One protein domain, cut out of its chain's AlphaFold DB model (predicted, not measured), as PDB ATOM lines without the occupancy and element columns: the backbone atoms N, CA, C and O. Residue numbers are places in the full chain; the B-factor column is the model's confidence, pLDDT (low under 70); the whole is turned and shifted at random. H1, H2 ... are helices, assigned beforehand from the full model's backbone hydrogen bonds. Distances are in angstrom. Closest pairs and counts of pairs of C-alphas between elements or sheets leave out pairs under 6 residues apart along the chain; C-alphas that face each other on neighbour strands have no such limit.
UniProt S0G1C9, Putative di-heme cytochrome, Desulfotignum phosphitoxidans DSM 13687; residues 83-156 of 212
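What this domain is: This is residues 83 to 156 of the 212 residues of the protein "Putative di-heme cytochrome" of Desulfotignum phosphitoxidans DSM 13687 (UniProt S0G1C9). A long helix, H3, and a shorter one, H2, lie side by side and run opposite ways as a helical hairpin, with the short helix H1 packed crosswise on H3. H4 lies beyond the end of this pair where H3 finishes and H2 starts, and it touches no helix. The printed part has 74 residues with four named helices, in the order H1, H2, H3, H4, and no named strand. The class is all helix, with 37 of the 74 residues in named elements. The whole is compact, with a radius of gyration of the C-alphas of 12.5 A and spans of 33 by 22 by 19 A.

How they stand to each other: H3, residues 124 to 136, touches H2, residues 102 to 109; their closest C-alphas, those of Lys 135 and Glu 102, are 5.0 A apart. The two form a hairpin at a shallow tilt of 23 degrees, opposite ways. H1, residues 83 to 88, also touches H3; the closest C-alphas, those of Tyr 84 and Ile 130, are 5.4 A apart. Their lines are about perpendicular, at 90 degrees. H4, residues 145 to 154, is apart from H1, H2 and H3, and H1 is apart from H2. In H1, H2, H3 and H4 every O i to N i+4 pair is within hydrogen-bond range.

Where its parts are: H3 measures 18.3 A from first to last C-alpha, beginning at C-alpha 124 (35.401, -15.164, -18.649). H2 measures 10.7 A and H4 14.6 A. H1 measures 8.2 A and begins at C-alpha 83 (24.388, -20.109, -19.236). H4 ends at C-alpha 154 (21.013, -15.268, 8.749).

The domain as a whole: The two C-alphas farthest apart, those of Asp 123 and Lys 152, are 34.8 A from each other. The links H1 to H2 and H2 to H3 are long, with 13 and 14 residues; H3 to H4 is short, with 8. The printed part has no cut. The mean pLDDT of the printed part is 96.6, and no printed residue is under 70.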
ATOM      1  N   THR A  83      22.974 -19.904 -19.576       96.75
ATOM      2  CA  THR A  83      24.388 -20.109 -19.236       96.75
ATOM      3  C   THR A  83      24.533 -20.591 -17.799       96.75
ATOM      4  O   THR A  83      25.253 -21.552 -17.546       96.75
ATOM      5  N   TYR A  84      23.797 -19.985 -16.866       97.19
ATOM      6  CA  TYR A  84      23.749 -20.434 -15.476       97.19
ATOM      7  C   TYR A  84      23.244 -21.874 -15.360       97.19
ATOM      8  O   TYR A  84      23.897 -22.699 -14.725       97.19
ATOM      9  N   GLN A  85      22.124 -22.196 -16.010       95.38
ATOM     10  CA  GLN A  85      21.556 -23.543 -15.964       95.38
ATOM     11  C   GLN A  85      22.531 -24.587 -16.521       95.38
ATOM     12  O   GLN A  85      22.676 -25.661 -15.947       95.38
ATOM     13  N   PHE A  86      23.203 -24.270 -17.630       95.56
ATOM     14  CA  PHE A  86      24.153 -25.174 -18.267       95.56
ATOM     15  C   PHE A  86      25.405 -25.393 -17.410       95.56
ATOM     16  O   PHE A  86      25.776 -26.534 -17.155       95.56
ATOM     17  N   GLN A  87      26.032 -24.313 -16.936       96.38
ATOM     18  CA  GLN A  87      27.296 -24.391 -16.199       96.38
ATOM     19  C   GLN A  87      27.094 -24.883 -14.760       96.38
ATOM     20  O   GLN A  87      27.765 -25.807 -14.307       96.38
ATOM     21  N   CYS A  88      26.138 -24.305 -14.028       96.50
ATOM     22  CA  CYS A  88      25.911 -24.618 -12.614       96.50
ATOM     23  C   CYS A  88      24.976 -25.820 -12.392       96.50
ATOM     24  O   CYS A  88      24.830 -26.267 -11.257       96.50
ATOM     25  N   GLY A  89      24.346 -26.337 -13.453       94.88
ATOM     26  CA  GLY A  89      23.518 -27.547 -13.433       94.88
ATOM     27  C   GLY A  89      24.250 -28.832 -13.836       94.88
ATOM     28  O   GLY A  89      23.637 -29.895 -13.867       94.88
ATOM     29  N   ALA A  90      25.541 -28.756 -14.180       94.50
ATOM     30  CA  ALA A  90      26.284 -29.881 -14.755       94.50
ATOM     31  C   ALA A  90      26.556 -31.026 -13.762       94.50
ATOM     32  O   ALA A  90      26.596 -32.190 -14.156       94.50
ATOM     33  N   CYS A  91      26.744 -30.706 -12.478       94.81
ATOM     34  CA  CYS A  91      27.109 -31.685 -11.444       94.81
ATOM     35  C   CYS A  91      26.008 -31.902 -10.401       94.81
ATOM     36  O   CYS A  91      25.903 -32.973  -9.808       94.81
ATOM     37  N   HIS A  92      25.191 -30.883 -10.159       95.25
ATOM     38  CA  HIS A  92      24.088 -30.917  -9.213       95.25
ATOM     39  C   HIS A  92      22.937 -30.066  -9.743       95.25
ATOM     40  O   HIS A  92      23.090 -29.317 -10.702       95.25
ATOM     41  N   PHE A  93      21.783 -30.155  -9.085       92.75
ATOM     42  CA  PHE A  93      20.657 -29.267  -9.343       92.75
ATOM     43  C   PHE A  93      21.107 -27.795  -9.359       92.75
ATOM     44  O   PHE A  93      21.779 -27.345  -8.428       92.75
ATOM     45  N   ALA A  94      20.743 -27.052 -10.407       95.62
ATOM     46  CA  ALA A  94      21.020 -25.623 -10.504       95.62
ATOM     47  C   ALA A  94      20.176 -24.867  -9.463       95.62
ATOM     48  O   ALA A  94      18.997 -24.582  -9.671       95.62
ATOM     49  N   TYR A  95      20.777 -24.600  -8.305       96.94
ATOM     50  CA  TYR A  95      20.091 -24.004  -7.166       96.94
ATOM     51  C   TYR A  95      19.552 -22.606  -7.471       96.94
ATOM     52  O   TYR A  95      20.291 -21.722  -7.887       96.94
ATOM     53  N   GLN A  96      18.289 -22.339  -7.149       96.44
ATOM     54  CA  GLN A  96      17.731 -21.009  -7.362       96.44
ATOM     55  C   GLN A  96      18.561 -19.944  -6.625       96.44
ATOM     56  O   GLN A  96      18.889 -20.128  -5.444       96.44
ATOM     57  N   PRO A  97      18.865 -18.807  -7.279       97.44
ATOM     58  CA  PRO A  97      19.740 -17.788  -6.701       97.44
ATOM     59  C   PRO A  97      19.240 -17.260  -5.346       97.44
ATOM     60  O   PRO A  97      20.029 -16.955  -4.453       97.44
ATOM     61  N   GLU A  98      17.923 -17.245  -5.143       96.81
ATOM     62  CA  GLU A  98      17.262 -16.766  -3.925       96.81
ATOM     63  C   GLU A  98      17.519 -17.608  -2.662       96.81
ATOM     64  O   GLU A  98      17.054 -17.253  -1.576       96.81
ATOM     65  N   PHE A  99      18.245 -18.722  -2.777       97.69
ATOM     66  CA  PHE A  99      18.604 -19.550  -1.632       97.69
ATOM     67  C   PHE A  99      19.824 -19.059  -0.857       97.69
ATOM     68  O   PHE A  99      20.008 -19.490   0.276       97.69
ATOM     69  N   LEU A 100      20.648 -18.172  -1.414       98.56
ATOM     70  CA  LEU A 100      21.825 -17.620  -0.738       98.56
ATOM     71  C   LEU A 100      21.889 -16.101  -0.928       98.56
ATOM     72  O   LEU A 100      21.424 -15.607  -1.955       98.56
ATOM     73  N   PRO A 101      22.456 -15.347   0.032       98.38
ATOM     74  CA  PRO A 101      22.708 -13.924  -0.158       98.38
ATOM     75  C   PRO A 101      23.805 -13.691  -1.207       98.38
ATOM     76  O   PRO A 101      24.635 -14.568  -1.466       98.38
ATOM     77  N   GLU A 102      23.868 -12.475  -1.741       98.44
ATOM     78  CA  GLU A 102      24.854 -12.050  -2.740       98.44
ATOM     79  C   GLU A 102      26.286 -12.383  -2.293       98.44
ATOM     80  O   GLU A 102      27.071 -12.976  -3.034       98.44
ATOM     81  N   SER A 103      26.606 -12.063  -1.034       98.38
ATOM     82  CA  SER A 103      27.933 -12.298  -0.449       98.38
ATOM     83  C   SER A 103      28.364 -13.769  -0.476       98.38
ATOM     84  O   SER A 103      29.547 -14.062  -0.655       98.38
ATOM     85  N   SER A 104      27.417 -14.698  -0.334       98.69
ATOM     86  CA  SER A 104      27.683 -16.131  -0.413       98.69
ATOM     87  C   SER A 104      27.984 -16.559  -1.843       98.69
ATOM     88  O   SER A 104      28.964 -17.269  -2.061       98.69
ATOM     89  N   TRP A 105      27.202 -16.091  -2.818       98.56
ATOM     90  CA  TRP A 105      27.438 -16.398  -4.230       98.56
ATOM     91  C   TRP A 105      28.785 -15.879  -4.720       98.56
ATOM     92  O   TRP A 105      29.533 -16.631  -5.339       98.56
ATOM     93  N   ILE A 106      29.141 -14.638  -4.376       98.44
ATOM     94  CA  ILE A 106      30.454 -14.068  -4.715       98.44
ATOM     95  C   ILE A 106      31.578 -14.932  -4.137       98.44
ATOM     96  O   ILE A 106      32.561 -15.218  -4.819       98.44
ATOM     97  N   LYS A 107      31.439 -15.382  -2.886       98.31
ATOM     98  CA  LYS A 107      32.459 -16.216  -2.250       98.31
ATOM     99  C   LYS A 107      32.585 -17.598  -2.900       98.31
ATOM    100  O   LYS A 107      33.689 -18.111  -2.988       98.31
ATOM    101  N   ILE A 108      31.485 -18.176  -3.383       98.38
ATOM    102  CA  ILE A 108      31.507 -19.439  -4.139       98.38
ATOM    103  C   ILE A 108      32.195 -19.245  -5.497       98.38
ATOM    104  O   ILE A 108      33.078 -20.020  -5.850       98.38
ATOM    105  N   LEU A 109      31.828 -18.199  -6.241       97.88
ATOM    106  CA  LEU A 109      32.370 -17.927  -7.579       97.88
ATOM    107  C   LEU A 109      33.858 -17.559  -7.567       97.88
ATOM    108  O   LEU A 109      34.563 -17.808  -8.534       97.88
ATOM    109  N   THR A 110      34.353 -17.007  -6.462       97.06
ATOM    110  CA  THR A 110      35.778 -16.671  -6.290       97.06
ATOM    111  C   THR A 110      36.628 -17.841  -5.790       97.06
ATOM    112  O   THR A 110      37.814 -17.656  -5.539       97.06
ATOM    113  N   SER A 111      36.043 -19.027  -5.596       96.19
ATOM    114  CA  SER A 111      36.722 -20.240  -5.106       96.19
ATOM    115  C   SER A 111      36.325 -21.474  -5.931       96.19
ATOM    116  O   SER A 111      36.082 -22.543  -5.379       96.19
ATOM    117  N   LEU A 112      36.178 -21.321  -7.252       96.31
ATOM    118  CA  LEU A 112      35.750 -22.410  -8.145       96.31
ATOM    119  C   LEU A 112      36.816 -23.500  -8.344       96.31
ATOM    120  O   LEU A 112      36.470 -24.626  -8.691       96.31
ATOM    121  N   ASP A 113      38.084 -23.192  -8.085       96.06
ATOM    122  CA  ASP A 113      39.200 -24.143  -8.070       96.06
ATOM    123  C   ASP A 113      39.157 -25.109  -6.869       96.06
ATOM    124  O   ASP A 113      39.761 -26.181  -6.917       96.06
ATOM    125  N   ASP A 114      38.402 -24.761  -5.822       94.94
ATOM    126  CA  ASP A 114      38.042 -25.629  -4.692       94.94
ATOM    127  C   ASP A 114      36.526 -25.574  -4.437       94.94
ATOM    128  O   ASP A 114      36.023 -25.159  -3.383       94.94
ATOM    129  N   HIS A 115      35.761 -26.008  -5.437       96.56
ATOM    130  CA  HIS A 115      34.310 -26.108  -5.375       96.56
ATOM    131  C   HIS A 115      33.878 -27.393  -4.653       96.56
ATOM    132  O   HIS A 115      33.313 -28.321  -5.230       96.56
ATOM    133  N   PHE A 116      34.131 -27.440  -3.342       96.25
ATOM    134  CA  PHE A 116      33.750 -28.547  -2.456       96.25
ATOM    135  C   PHE A 116      34.403 -29.895  -2.800       96.25
ATOM    136  O   PHE A 116      33.766 -30.941  -2.651       96.25
ATOM    137  N   GLY A 117      35.682 -29.865  -3.183       95.12
ATOM    138  CA  GLY A 117      36.451 -31.050  -3.572       95.12
ATOM    139  C   GLY A 117      36.503 -31.304  -5.079       95.12
ATOM    140  O   GLY A 117      37.166 -32.252  -5.490       95.12
ATOM    141  N   GLU A 118      35.858 -30.455  -5.880       94.75
ATOM    142  CA  GLU A 118      35.934 -30.451  -7.342       94.75
ATOM    143  C   GLU A 118      36.502 -29.116  -7.839       94.75
ATOM    144  O   GLU A 118      36.368 -28.092  -7.170       94.75
ATOM    145  N   SER A 119      37.109 -29.114  -9.024       95.94
ATOM    146  CA  SER A 119      37.581 -27.895  -9.692       95.94
ATOM    147  C   SER A 119      36.675 -27.586 -10.878       95.94
ATOM    148  O   SER A 119      36.492 -28.434 -11.752       95.94
ATOM    149  N   ILE A 120      36.130 -26.371 -10.926       95.69
ATOM    150  CA  ILE A 120      35.260 -25.892 -12.002       95.69
ATOM    151  C   ILE A 120      35.978 -24.777 -12.756       95.69
ATOM    152  O   ILE A 120      36.376 -23.772 -12.174       95.69
ATOM    153  N   GLU A 121      36.102 -24.938 -14.069       95.06
ATOM    154  CA  GLU A 121      36.605 -23.891 -14.954       95.06
ATOM    155  C   GLU A 121      35.441 -23.241 -15.701       95.06
ATOM    156  O   GLU A 121      34.609 -23.926 -16.299       95.06
ATOM    157  N   LEU A 122      35.396 -21.910 -15.682       96.12
ATOM    158  CA  LEU A 122      34.476 -21.107 -16.479       96.12
ATOM    159  C   LEU A 122      35.291 -20.184 -17.381       96.12
ATOM    160  O   LEU A 122      36.307 -19.628 -16.965       96.12
ATOM    161  N   ASP A 123      34.838 -19.997 -18.616       97.31
ATOM    162  CA  ASP A 123      35.359 -18.915 -19.440       97.31
ATOM    163  C   ASP A 123      34.894 -17.553 -18.887       97.31
ATOM    164  O   ASP A 123      33.874 -17.448 -18.201       97.31
ATOM    165  N   ALA A 124      35.639 -16.494 -19.208       97.44
ATOM    166  CA  ALA A 124      35.401 -15.164 -18.649       97.44
ATOM    167  C   ALA A 124      34.014 -14.581 -18.992       97.44
ATOM    168  O   ALA A 124      33.481 -13.769 -18.231       97.44
ATOM    169  N   GLU A 125      33.423 -14.964 -20.128       98.00
ATOM    170  CA  GLU A 125      32.079 -14.520 -20.502       98.00
ATOM    171  C   GLU A 125      31.027 -15.234 -19.645       98.00
ATOM    172  O   GLU A 125      30.180 -14.570 -19.038       98.00
ATOM    173  N   SER A 126      31.129 -16.561 -19.517       97.94
ATOM    174  CA  SER A 126      30.267 -17.360 -18.640       97.94
ATOM    175  C   SER A 126      30.348 -16.900 -17.186       97.94
ATOM    176  O   SER A 126      29.309 -16.685 -16.559       97.94
ATOM    177  N   GLU A 127      31.556 -16.692 -16.655       98.00
ATOM    178  CA  GLU A 127      31.765 -16.234 -15.276       98.00
ATOM    179  C   GLU A 127      31.072 -14.891 -15.028       98.00
ATOM    180  O   GLU A 127      30.345 -14.734 -14.040       98.00
ATOM    181  N   LYS A 128      31.216 -13.936 -15.956       98.19
ATOM    182  CA  LYS A 128      30.553 -12.635 -15.849       98.19
ATOM    183  C   LYS A 128      29.029 -12.777 -15.857       98.19
ATOM    184  O   LYS A 128      28.361 -12.196 -15.002       98.19
ATOM    185  N   ILE A 129      28.477 -13.537 -16.807       98.25
ATOM    186  CA  ILE A 129      27.025 -13.744 -16.935       98.25
ATOM    187  C   ILE A 129      26.457 -14.375 -15.660       98.25
ATOM    188  O   ILE A 129      25.441 -13.910 -15.138       98.25
ATOM    189  N   ILE A 130      27.119 -15.410 -15.147       98.31
ATOM    190  CA  ILE A 130      26.697 -16.138 -13.948       98.31
ATOM    191  C   ILE A 130      26.789 -15.247 -12.713       98.31
ATOM    192  O   ILE A 130      25.849 -15.212 -11.919       98.31
ATOM    193  N   THR A 131      27.876 -14.488 -12.576       98.25
ATOM    194  CA  THR A 131      28.061 -13.541 -11.472       98.25
ATOM    195  C   THR A 131      26.939 -12.511 -11.443       98.25
ATOM    196  O   THR A 131      26.285 -12.340 -10.415       98.25
ATOM    197  N   ASP A 132      26.665 -11.854 -12.570       98.19
ATOM    198  CA  ASP A 132      25.627 -10.823 -12.648       98.19
ATOM    199  C   ASP A 132      24.229 -11.403 -12.369       98.19
ATOM    200  O   ASP A 132      23.421 -10.785 -11.665       98.19
ATOM    201  N   TYR A 133      23.960 -12.615 -12.871       98.31
ATOM    202  CA  TYR A 133      22.699 -13.317 -12.650       98.31
ATOM    203  C   TYR A 133      22.495 -13.690 -11.178       98.31
ATOM    204  O   TYR A 133      21.450 -13.369 -10.611       98.31
ATOM    205  N   LEU A 134      23.487 -14.320 -10.546       98.25
ATOM    206  CA  LEU A 134      23.394 -14.742  -9.149       98.25
ATOM    207  C   LEU A 134      23.264 -13.547  -8.205       98.25
ATOM    208  O   LEU A 134      22.432 -13.583  -7.303       98.25
ATOM    209  N   LYS A 135      24.019 -12.468  -8.443       97.62
ATOM    210  CA  LYS A 135      23.930 -11.249  -7.630       97.62
ATOM    211  C   LYS A 135      22.555 -10.593  -7.730       97.62
ATOM    212  O   LYS A 135      21.957 -10.275  -6.715       97.62
ATOM    213  N   SER A 136      22.027 -10.427  -8.940       97.19
ATOM    214  CA  SER A 136      20.756  -9.711  -9.142       97.19
ATOM    215  C   SER A 136      19.529 -10.479  -8.638       97.19
ATOM    216  O   SER A 136      18.461  -9.891  -8.494       97.19
ATOM    217  N   ASN A 137      19.661 -11.787  -8.396       97.19
ATOM    218  CA  ASN A 137      18.558 -12.668  -8.008       97.19
ATOM    219  C   ASN A 137      18.765 -13.323  -6.628       97.19
ATOM    220  O   ASN A 137      17.999 -14.214  -6.255       97.19
ATOM    221  N   SER A 138      19.793 -12.926  -5.873       98.38
ATOM    222  CA  SER A 138      20.117 -13.526  -4.576       98.38
ATOM    223  C   SER A 138      19.050 -13.255  -3.511       98.38
ATOM    224  O   SER A 138      18.140 -12.448  -3.689       98.38
ATOM    225  N   ALA A 139      19.148 -13.940  -2.372       98.00
ATOM    226  CA  ALA A 139      18.156 -13.873  -1.296       98.00
ATOM    227  C   ALA A 139      17.904 -12.446  -0.761       98.00
ATOM    228  O   ALA A 139      16.795 -12.119  -0.350       98.00
ATOM    229  N   ASP A 140      18.924 -11.597  -0.761       97.19
ATOM    230  CA  ASP A 140      18.882 -10.190  -0.355       97.19
ATOM    231  C   ASP A 140      18.355  -9.233  -1.438       97.19
ATOM    232  O   ASP A 140      17.969  -8.113  -1.105       97.19
ATOM    233  N   HIS A 141      18.256  -9.682  -2.694       97.12
ATOM    234  CA  HIS A 141      17.645  -8.937  -3.809       97.12
ATOM    235  C   HIS A 141      16.286  -9.509  -4.252       97.12
ATOM    236  O   HIS A 141      15.551  -8.868  -5.002       97.12
ATOM    237  N   SER A 142      15.916 -10.696  -3.768       95.69
ATOM    238  CA  SER A 142      14.644 -11.357  -4.065       95.69
ATOM    239  C   SER A 142      13.507 -10.869  -3.159       95.69
ATOM    240  O   SER A 142      13.669 -10.632  -1.962       95.69
ATOM    241  N   THR A 143      12.304 -10.766  -3.727       94.69
ATOM    242  CA  THR A 143      11.073 -10.394  -3.008       94.69
ATOM    243  C   THR A 143      10.266 -11.606  -2.540       94.69
ATOM    244  O   THR A 143       9.179 -11.451  -1.973       94.69
ATOM    245  N   THR A 144      10.761 -12.829  -2.756       94.81
ATOM    246  CA  THR A 144      10.005 -14.031  -2.402       94.81
ATOM    247  C   THR A 144       9.919 -14.222  -0.889       94.81
ATOM    248  O   THR A 144      10.823 -13.898  -0.115       94.81
ATOM    249  N   LYS A 145       8.807 -14.818  -0.432       95.12
ATOM    250  CA  LYS A 145       8.599 -15.128   0.995       95.12
ATOM    251  C   LYS A 145       9.723 -16.005   1.557       95.12
ATOM    252  O   LYS A 145      10.059 -15.891   2.733       95.12
ATOM    253  N   ARG A 146      10.282 -16.896   0.731       94.62
ATOM    254  CA  ARG A 146      11.360 -17.812   1.114       94.62
ATOM    255  C   ARG A 146      12.672 -17.064   1.329       94.62
ATOM    256  O   ARG A 146      13.256 -17.207   2.401       94.62
ATOM    257  N   ALA A 147      13.062 -16.218   0.377       97.12
ATOM    258  CA  ALA A 147      14.233 -15.355   0.485       97.12
ATOM    259  C   ALA A 147      14.176 -14.481   1.750       97.12
ATOM    260  O   ALA A 147      15.107 -14.476   2.556       97.12
ATOM    261  N   ALA A 148      13.021 -13.864   2.024       97.62
ATOM    262  CA  ALA A 148      12.819 -13.070   3.237       97.62
ATOM    263  C   ALA A 148      13.015 -13.884   4.535       97.62
ATOM    264  O   ALA A 148      13.613 -13.395   5.498       97.62
ATOM    265  N   LYS A 149      12.536 -15.137   4.585       97.06
ATOM    266  CA  LYS A 149      12.745 -16.031   5.740       97.06
ATOM    267  C   LYS A 149      14.210 -16.456   5.889       97.06
ATOM    268  O   LYS A 149      14.693 -16.510   7.021       97.06
ATOM    269  N   ILE A 150      14.902 -16.718   4.777       97.75
ATOM    270  CA  ILE A 150      16.343 -17.005   4.748       97.75
ATOM    271  C   ILE A 150      17.112 -15.827   5.344       97.75
ATOM    272  O   ILE A 150      17.819 -16.003   6.336       97.75
ATOM    273  N   MET A 151      16.893 -14.618   4.822       98.12
ATOM    274  CA  MET A 151      17.592 -13.412   5.270       98.12
ATOM    275  C   MET A 151      17.305 -13.074   6.738       98.12
ATOM    276  O   MET A 151      18.220 -12.718   7.480       98.12
ATOM    277  N   LYS A 152      16.062 -13.260   7.204       96.88
ATOM    278  CA  LYS A 152      15.679 -13.007   8.604       96.88
ATOM    279  C   LYS A 152      16.480 -13.843   9.610       96.88
ATOM    280  O   LYS A 152      16.736 -13.373  10.716       96.88
ATOM    281  N   GLY A 153      16.822 -15.082   9.260       91.81
ATOM    282  CA  GLY A 153      17.530 -16.007  10.148       91.81
ATOM    283  C   GLY A 153      19.054 -15.915  10.080       91.81
ATOM    284  O   GLY A 153      19.719 -16.553  10.890       91.81
ATOM    285  N   LEU A 154      19.603 -15.165   9.121       94.25
ATOM    286  CA  LEU A 154      21.013 -15.268   8.749       94.25
ATOM    287  C   LEU A 154      21.949 -14.372   9.572       94.25
ATOM    288  O   LEU A 154      23.113 -14.711   9.793       94.25
ATOM    289  N   GLY A 155      21.458 -13.223  10.046       91.69
ATOM    290  CA  GLY A 155      22.297 -12.225  10.713       91.69
ATOM    291  C   GLY A 155      23.456 -11.777   9.813       91.69
ATOM    292  O   GLY A 155      23.230 -11.383   8.677       91.69
ATOM    293  N   ASN A 156      24.692 -11.875  10.316       92.19
ATOM    294  CA  ASN A 156      25.917 -11.509   9.583       92.19
ATOM    295  C   ASN A 156      26.640 -12.724   8.963       92.19
ATOM    296  O   ASN A 156      27.832 -12.650   8.667       92.19
TER     297      ASN A 156